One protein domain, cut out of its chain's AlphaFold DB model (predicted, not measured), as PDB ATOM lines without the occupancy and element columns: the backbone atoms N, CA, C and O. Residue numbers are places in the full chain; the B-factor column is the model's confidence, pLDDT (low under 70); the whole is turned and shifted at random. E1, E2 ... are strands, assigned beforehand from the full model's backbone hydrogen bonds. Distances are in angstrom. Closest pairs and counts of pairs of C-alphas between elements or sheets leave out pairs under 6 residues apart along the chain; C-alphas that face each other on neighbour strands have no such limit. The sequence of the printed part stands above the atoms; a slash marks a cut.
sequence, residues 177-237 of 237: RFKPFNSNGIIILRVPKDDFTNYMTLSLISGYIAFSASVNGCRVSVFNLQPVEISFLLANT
ATOM      1  N   ARG A 177     216.392 191.393 331.903       53.69
ATOM      2  CA  ARG A 177     215.582 190.670 330.920       53.69
ATOM      3  C   ARG A 177     216.164 190.920 329.537       53.69
ATOM      4  O   ARG A 177     216.040 192.017 329.003       53.69
ATOM      5  N   PHE A 178     216.795 189.906 328.964       59.34
ATOM      6  CA  PHE A 178     217.391 190.011 327.639       59.34
ATOM      7  C   PHE A 178     216.392 189.587 326.562       59.34
ATOM      8  O   PHE A 178     215.791 188.515 326.645       59.34
ATOM      9  N   LYS A 179     216.234 190.418 325.529       57.56
ATOM     10  CA  LYS A 179     215.730 189.973 324.230       57.56
ATOM     11  C   LYS A 179     216.965 189.680 323.373       57.56
ATOM     12  O   LYS A 179     217.797 190.578 323.260       57.56
ATOM     13  N   PRO A 180     217.117 188.472 322.805       61.72
ATOM     14  CA  PRO A 180     218.245 188.175 321.935       61.72
ATOM     15  C   PRO A 180     218.340 189.212 320.814       61.72
ATOM     16  O   PRO A 180     217.333 189.529 320.179       61.72
ATOM     17  N   PHE A 181     219.546 189.721 320.572       60.31
ATOM     18  CA  PHE A 181     219.868 190.589 319.444       60.31
ATOM     19  C   PHE A 181     219.480 189.930 318.113       60.31
ATOM     20  O   PHE A 181     219.002 190.596 317.198       60.31
ATOM     21  N   ASN A 182     219.640 188.608 318.018       69.62
ATOM     22  CA  ASN A 182     219.211 187.799 316.883       69.62
ATOM     23  C   ASN A 182     218.795 186.381 317.320       69.62
ATOM     24  O   ASN A 182     218.880 186.020 318.495       69.62
ATOM     25  N   SER A 183     218.369 185.559 316.360       75.88
ATOM     26  CA  SER A 183     217.916 184.177 316.579       75.88
ATOM     27  C   SER A 183     218.963 183.248 317.202       75.88
ATOM     28  O   SER A 183     218.601 182.186 317.696       75.88
ATOM     29  N   ASN A 184     220.242 183.632 317.215       73.69
ATOM     30  CA  ASN A 184     221.331 182.796 317.725       73.69
ATOM     31  C   ASN A 184     221.543 182.954 319.241       73.69
ATOM     32  O   ASN A 184     222.515 182.430 319.775       73.69
ATOM     33  N   GLY A 185     220.681 183.704 319.941       72.81
ATOM     34  CA  GLY A 185     220.787 183.879 321.393       72.81
ATOM     35  C   GLY A 185     221.868 184.873 321.826       72.81
ATOM     36  O   GLY A 185     222.224 184.908 323.002       72.81
ATOM     37  N   ILE A 186     222.403 185.687 320.907       74.25
ATOM     38  CA  ILE A 186     223.366 186.744 321.245       74.25
ATOM     39  C   ILE A 186     222.657 187.803 322.086       74.25
ATOM     40  O   ILE A 186     221.635 188.342 321.678       74.25
ATOM     41  N   ILE A 187     223.203 188.089 323.260       74.00
ATOM     42  CA  ILE A 187     222.680 189.075 324.204       74.00
ATOM     43  C   ILE A 187     223.428 190.402 324.050       74.00
ATOM     44  O   ILE A 187     222.804 191.456 323.969       74.00
ATOM     45  N   ILE A 188     224.759 190.345 323.995       75.94
ATOM     46  CA  ILE A 188     225.641 191.501 323.801       75.94
ATOM     47  C   ILE A 188     226.623 191.143 322.689       75.94
ATOM     48  O   ILE A 188     227.178 190.046 322.701       75.94
ATOM     49  N   LEU A 189     226.857 192.065 321.758       79.06
ATOM     50  CA  LEU A 189     227.904 191.982 320.740       79.06
ATOM     51  C   LEU A 189     228.686 193.295 320.757       79.06
ATOM     52  O   LEU A 189     228.098 194.359 320.582       79.06
ATOM     53  N   ARG A 190     230.001 193.212 320.952       77.44
ATOM     54  CA  ARG A 190     230.925 194.343 320.862       77.44
ATOM     55  C   ARG A 190     231.951 194.064 319.773       77.44
ATOM     56  O   ARG A 190     232.610 193.026 319.807       77.44
ATOM     57  N   VAL A 191     232.071 194.991 318.833       78.00
ATOM     58  CA  VAL A 191     232.986 194.914 317.688       78.00
ATOM     59  C   VAL A 191     233.773 196.227 317.638       78.00
ATOM     60  O   VAL A 191     233.139 197.283 317.711       78.00
ATOM     61  N   PRO A 192     235.114 196.202 317.560       76.38
ATOM     62  CA  PRO A 192     235.919 197.395 317.358       76.38
ATOM     63  C   PRO A 192     235.538 198.116 316.065       76.38
ATOM     64  O   PRO A 192     235.136 197.507 315.070       76.38
ATOM     65  N   LYS A 193     235.683 199.440 316.076       71.12
ATOM     66  CA  LYS A 193     235.456 200.265 314.892       71.12
ATOM     67  C   LYS A 193     236.461 199.857 313.808       71.12
ATOM     68  O   LYS A 193     237.655 199.807 314.079       71.12
ATOM     69  N   ASP A 194     235.956 199.539 312.618       79.06
ATOM     70  CA  ASP A 194     236.731 199.145 311.432       79.06
ATOM     71  C   ASP A 194     237.433 197.767 311.495       79.06
ATOM     72  O   ASP A 194     238.248 197.458 310.626       79.06
ATOM     73  N   ASP A 195     237.081 196.896 312.452       76.69
ATOM     74  CA  ASP A 195     237.616 195.527 312.531       76.69
ATOM     75  C   ASP A 195     236.564 194.496 312.968       76.69
ATOM     76  O   ASP A 195     236.222 194.369 314.140       76.69
ATOM     77  N   PHE A 196     236.083 193.702 312.007       74.06
ATOM     78  CA  PHE A 196     235.088 192.647 312.238       74.06
ATOM     79  C   PHE A 196     235.695 191.292 312.628       74.06
ATOM     80  O   PHE A 196     234.958 190.348 312.924       74.06
ATOM     81  N   THR A 197     237.022 191.162 312.600       78.62
ATOM     82  CA  THR A 197     237.712 189.908 312.954       78.62
ATOM     83  C   THR A 197     237.865 189.761 314.467       78.62
ATOM     84  O   THR A 197     237.861 188.642 315.000       78.62
ATOM     85  N   ASN A 198     237.915 190.903 315.150       78.62
ATOM     86  CA  ASN A 198     237.978 191.022 316.590       78.62
ATOM     87  C   ASN A 198     236.584 191.327 317.141       78.62
ATOM     88  O   ASN A 198     235.956 192.302 316.753       78.62
ATOM     89  N   TYR A 199     236.053 190.495 318.032       80.56
ATOM     90  CA  TYR A 199     234.756 190.772 318.657       80.56
ATOM     91  C   TYR A 199     234.605 190.056 319.990       80.56
ATOM     92  O   TYR A 199     235.241 189.031 320.244       80.56
ATOM     93  N   MET A 200     233.711 190.573 320.826       79.06
ATOM     94  CA  MET A 200     233.272 189.926 322.058       79.06
ATOM     95  C   MET A 200     231.758 189.757 322.040       79.06
ATOM     96  O   MET A 200     231.025 190.678 321.678       79.06
ATOM     97  N   THR A 201     231.278 188.594 322.460       81.81
ATOM     98  CA  THR A 201     229.850 188.302 322.578       81.81
ATOM     99  C   THR A 201     229.512 187.725 323.935       81.81
ATOM    100  O   THR A 201     230.154 186.775 324.374       81.81
ATOM    101  N   LEU A 202     228.444 188.228 324.545       79.00
ATOM    102  CA  LEU A 202     227.721 187.524 325.599       79.00
ATOM    103  C   LEU A 202     226.493 186.884 324.960       79.00
ATOM    104  O   LEU A 202     225.729 187.567 324.278       79.00
ATOM    105  N   SER A 203     226.293 185.590 325.148       80.19
ATOM    106  CA  SER A 203     225.203 184.846 324.518       80.19
ATOM    107  C   SER A 203     224.595 183.841 325.477       80.19
ATOM    108  O   SER A 203     225.233 183.421 326.442       80.19
ATOM    109  N   LEU A 204     223.347 183.474 325.209       77.44
ATOM    110  CA  LEU A 204     222.684 182.384 325.890       77.44
ATOM    111  C   LEU A 204     222.598 181.179 324.960       77.44
ATOM    112  O   LEU A 204     221.848 181.194 323.983       77.44
ATOM    113  N   ILE A 205     223.345 180.132 325.288       75.94
ATOM    114  CA  ILE A 205     223.432 178.918 324.481       75.94
ATOM    115  C   ILE A 205     222.946 177.761 325.342       75.94
ATOM    116  O   ILE A 205     223.601 177.377 326.309       75.94
ATOM    117  N   SER A 206     221.769 177.227 325.013       77.00
ATOM    118  CA  SER A 206     221.181 176.070 325.705       77.00
ATOM    119  C   SER A 206     221.084 176.242 327.230       77.00
ATOM    120  O   SER A 206     221.343 175.312 327.985       77.00
ATOM    121  N   GLY A 207     220.741 177.450 327.689       67.62
ATOM    122  CA  GLY A 207     220.632 177.790 329.112       67.62
ATOM    123  C   GLY A 207     221.934 178.264 329.758       67.62
ATOM    124  O   GLY A 207     221.888 178.811 330.849       67.62
ATOM    125  N   TYR A 208     223.086 178.150 329.104       76.69
ATOM    126  CA  TYR A 208     224.355 178.652 329.633       76.69
ATOM    127  C   TYR A 208     224.618 180.079 329.160       76.69
ATOM    128  O   TYR A 208     224.382 180.410 327.996       76.69
ATOM    129  N   ILE A 209     225.142 180.917 330.053       79.50
ATOM    130  CA  ILE A 209     225.749 182.190 329.672       79.50
ATOM    131  C   ILE A 209     227.143 181.881 329.136       79.50
ATOM    132  O   ILE A 209     228.018 181.418 329.868       79.50
ATOM    133  N   ALA A 210     227.334 182.164 327.854       81.38
ATOM    134  CA  ALA A 210     228.596 182.026 327.156       81.38
ATOM    135  C   ALA A 210     229.163 183.412 326.847       81.38
ATOM    136  O   ALA A 210     228.539 184.210 326.140       81.38
ATOM    137  N   PHE A 211     230.355 183.689 327.365       82.44
ATOM    138  CA  PHE A 211     231.172 184.816 326.948       82.44
ATOM    139  C   PHE A 211     232.215 184.322 325.948       82.44
ATOM    140  O   PHE A 211     233.067 183.504 326.291       82.44
ATOM    141  N   SER A 212     232.158 184.811 324.715       84.50
ATOM    142  CA  SER A 212     233.094 184.443 323.656       84.50
ATOM    143  C   SER A 212     233.861 185.662 323.176       84.50
ATOM    144  O   SER A 212     233.277 186.724 322.980       84.50
ATOM    145  N   ALA A 213     235.156 185.496 322.941       83.00
ATOM    146  CA  ALA A 213     236.012 186.494 322.320       83.00
ATOM    147  C   ALA A 213     236.679 185.890 321.081       83.00
ATOM    148  O   ALA A 213     237.117 184.741 321.105       83.00
ATOM    149  N   SER A 214     236.739 186.656 319.999       83.06
ATOM    150  CA  SER A 214     237.500 186.346 318.792       83.06
ATOM    151  C   SER A 214     238.622 187.360 318.675       83.06
ATOM    152  O   SER A 214     238.336 188.556 318.709       83.06
ATOM    153  N   VAL A 215     239.864 186.886 318.559       83.75
ATOM    154  CA  VAL A 215     241.038 187.726 318.304       83.75
ATOM    155  C   VAL A 215     241.780 187.205 317.077       83.75
ATOM    156  O   VAL A 215     242.266 186.077 317.096       83.75
ATOM    157  N   ASN A 216     241.860 187.996 316.007       83.19
ATOM    158  CA  ASN A 216     242.491 187.644 314.728       83.19
ATOM    159  C   ASN A 216     241.998 186.294 314.163       83.19
ATOM    160  O   ASN A 216     242.773 185.509 313.622       83.19
ATOM    161  N   GLY A 217     240.706 185.996 314.337       76.81
ATOM    162  CA  GLY A 217     240.089 184.732 313.915       76.81
ATOM    163  C   GLY A 217     240.204 183.574 314.917       76.81
ATOM    164  O   GLY A 217     239.535 182.556 314.740       76.81
ATOM    165  N   CYS A 218     240.975 183.719 315.998       81.25
ATOM    166  CA  CYS A 218     241.037 182.739 317.082       81.25
ATOM    167  C   CYS A 218     239.910 182.984 318.089       81.25
ATOM    168  O   CYS A 218     239.869 184.030 318.736       81.25
ATOM    169  N   ARG A 219     239.011 182.009 318.257       85.19
ATOM    170  CA  ARG A 219     237.869 182.111 319.176       85.19
ATOM    171  C   ARG A 219     238.139 181.390 320.499       85.19
ATOM    172  O   ARG A 219     238.438 180.201 320.511       85.19
ATOM    173  N   VAL A 220     237.911 182.089 321.607       85.06
ATOM    174  CA  VAL A 220     237.865 181.542 322.970       85.06
ATOM    175  C   VAL A 220     236.460 181.735 323.524       85.06
ATOM    176  O   VAL A 220     235.819 182.747 323.251       85.06
ATOM    177  N   SER A 221     235.940 180.756 324.263       84.94
ATOM    178  CA  SER A 221     234.632 180.855 324.919       84.94
ATOM    179  C   SER A 221     234.708 180.352 326.351       84.94
ATOM    180  O   SER A 221     235.300 179.308 326.612       84.94
ATOM    181  N   VAL A 222     234.093 181.099 327.260       79.19
ATOM    182  CA  VAL A 222     233.948 180.768 328.674       79.19
ATOM    183  C   VAL A 222     232.463 180.653 328.972       79.19
ATOM    184  O   VAL A 222     231.676 181.523 328.601       79.19
ATOM    185  N   PHE A 223     232.089 179.574 329.644       83.00
ATOM    186  CA  PHE A 223     230.714 179.294 330.030       83.00
ATOM    187  C   PHE A 223     230.587 179.405 331.542       83.00
ATOM    188  O   PHE A 223     231.528 179.109 332.282       83.00
ATOM    189  N   ASN A 224     229.414 179.808 332.012       79.38
ATOM    190  CA  ASN A 224     229.086 179.650 333.417       79.38
ATOM    191  C   ASN A 224     228.960 178.154 333.781       79.38
ATOM    192  O   ASN A 224     228.580 177.322 332.962       79.38
ATOM    193  N   LEU A 225     229.297 177.810 335.027       71.62
ATOM    194  CA  LEU A 225     229.393 176.416 335.489       71.62
ATOM    195  C   LEU A 225     228.045 175.684 335.546       71.62
ATOM    196  O   LEU A 225     228.001 174.460 335.472       71.62
ATOM    197  N   GLN A 226     226.951 176.424 335.708       69.75
ATOM    198  CA  GLN A 226     225.601 175.881 335.824       69.75
ATOM    199  C   GLN A 226     224.676 176.590 334.838       69.75
ATOM    200  O   GLN A 226     224.823 177.799 334.655       69.75
ATOM    201  N   PRO A 227     223.722 175.884 334.213       67.69
ATOM    202  CA  PRO A 227     222.749 176.527 333.344       67.69
ATOM    203  C   PRO A 227     221.940 177.549 334.148       67.69
ATOM    204  O   PRO A 227     221.551 177.313 335.291       67.69
ATOM    205  N   VAL A 228     221.701 178.707 333.547       64.00
ATOM    206  CA  VAL A 228     220.786 179.711 334.072       64.00
ATOM    207  C   VAL A 228     219.372 179.183 333.914       64.00
ATOM    208  O   VAL A 228     218.914 178.909 332.802       64.00
ATOM    209  N   GLU A 229     218.656 179.077 335.027       51.28
ATOM    210  CA  GLU A 229     217.223 178.827 334.993       51.28
ATOM    211  C   GLU A 229     216.511 180.050 334.416       51.28
ATOM    212  O   GLU A 229     216.337 181.081 335.069       51.28
ATOM    213  N   ILE A 230     216.096 179.942 333.157       50.53
ATOM    214  CA  ILE A 230     215.278 180.962 332.511       50.53
ATOM    215  C   ILE A 230     213.832 180.544 332.659       50.53
ATOM    216  O   ILE A 230     213.317 179.697 331.932       50.53
ATOM    217  N   SER A 231     213.157 181.169 333.614       42.38
ATOM    218  CA  SER A 231     211.712 181.059 333.729       42.38
ATOM    219  C   SER A 231     211.073 181.817 332.559       42.38
ATOM    220  O   SER A 231     210.939 183.043 332.586       42.38
ATOM    221  N   PHE A 232     210.691 181.098 331.503       36.62
ATOM    222  CA  PHE A 232     209.908 181.668 330.411       36.62
ATOM    223  C   PHE A 232     208.501 181.984 330.921       36.62
ATOM    224  O   PHE A 232     207.664 181.102 331.089       36.62
ATOM    225  N   LEU A 233     208.229 183.262 331.175       39.53
ATOM    226  CA  LEU A 233     206.857 183.737 331.302       39.53
ATOM    227  C   LEU A 233     206.349 184.022 329.890       39.53
ATOM    228  O   LEU A 233     206.703 185.049 329.303       39.53
ATOM    229  N   LEU A 234     205.554 183.094 329.350       30.19
ATOM    230  CA  LEU A 234     204.711 183.344 328.184       30.19
ATOM    231  C   LEU A 234     203.843 184.561 328.518       30.19
ATOM    232  O   LEU A 234     203.001 184.516 329.415       30.19
ATOM    233  N   ALA A 235     204.106 185.681 327.849       31.67
ATOM    234  CA  ALA A 235     203.162 186.779 327.826       31.67
ATOM    235  C   ALA A 235     201.987 186.293 326.976       31.67
ATOM    236  O   ALA A 235     202.119 186.198 325.759       31.67
ATOM    237  N   ASN A 236     200.879 185.918 327.618       29.61
ATOM    238  CA  ASN A 236     199.617 185.788 326.903       29.61
ATOM    239  C   ASN A 236     199.282 187.181 326.360       29.61
ATOM    240  O   ASN A 236     199.064 188.110 327.140       29.61
ATOM    241  N   THR A 237     199.381 187.309 325.040       33.12
ATOM    242  CA  THR A 237     198.893 188.434 324.236       33.12
ATOM    243  C   THR A 237     197.387 188.564 324.345       33.12
ATOM    244  O   THR A 237     196.732 187.496 324.321       33.12
TER     245      THR A 237
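Overview. This is residues 177 to 237 of the 237 residues of an uncharacterized protein of Oncopeltus fasciatus (UniProt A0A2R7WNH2). A single twisted sheet of four strands, E1 to E4, zigzags back and forth as a row of hairpins, with no helix over either face; after its last strand a long tail leaves the sheet, and residues 231 to 237 stick out free. The printed part has 61 residues with no named helix and four named strands, E1, E2, E3 and E4 along the chain, which is also their order across the antiparallel sheet. The class is all strand, though the strands hold 26 of the 61 residues, under half. The whole is loose, with a radius of gyration of the C-alphas of 13.7 A, and only just flat, with spans of 43 by 28 by 14 A.

Along the chain. The longest strand by residues is E3, residues 208 to 215, 22.1 A from its first to its last C-alpha; C-alpha 208 is at (224.355, 178.652, 329.633). E2 is residues 199 to 205, 17.4 A long. E4 is residues 218 to 223, 16.9 A long, and ends with C-alpha 223 at (230.714, 179.294, 330.030). E1 is residues 186 to 190, 10.7 A long, and begins with C-alpha 186 at (223.366, 186.744, 321.245).

Arrangement. The sheet is a meander, each strand the antiparallel neighbour of the one before, with E2 and E3 as inner strands and E1 and E4 as edge strands. E2 and E3 form a hairpin with an angle of 159 degrees between their directions. The C-alphas of Met 200 and Ala 213 face each other at 4.4 A, and N 203 and O 210 are within hydrogen-bond range at 2.8 A, as are N 208 and O 205 at 2.9 A. E3 and E4 form a hairpin at 160 degrees; the C-alphas of Ser 212 and Ser 221 face each other at 4.1 A, and N 213 and O 220 are within hydrogen-bond range at 2.8 A. E1 and E2 form a hairpin at 172 degrees; the C-alphas of Ile 186 and Ser 203 face each other at 4.2 A, and N 190 and O 200 are within hydrogen-bond range at 2.8 A. E1 and E4 are apart. From edge to edge the strands' lines turn by 45 degrees, and the sheet's C-alphas lie up to 4.7 A off the best plane through them.

Size, cuts and confidence. The two C-alphas farthest apart are those of Asn 216 and Thr 237, at 44.6 A. The links E2 to E3 and E3 to E4 are tight, with 2 residues each, and the link E1 to E2 is short, with 8 residues. Residues 224 to 237 hold no named element, and residues 231 to 237 stand free; Thr 237 is the chain's last residue. The printed part has no cut. The mean pLDDT of the printed part is 70.3, and it is under 70 at residues 177 to 182, residue 207 and residues 226 to 237.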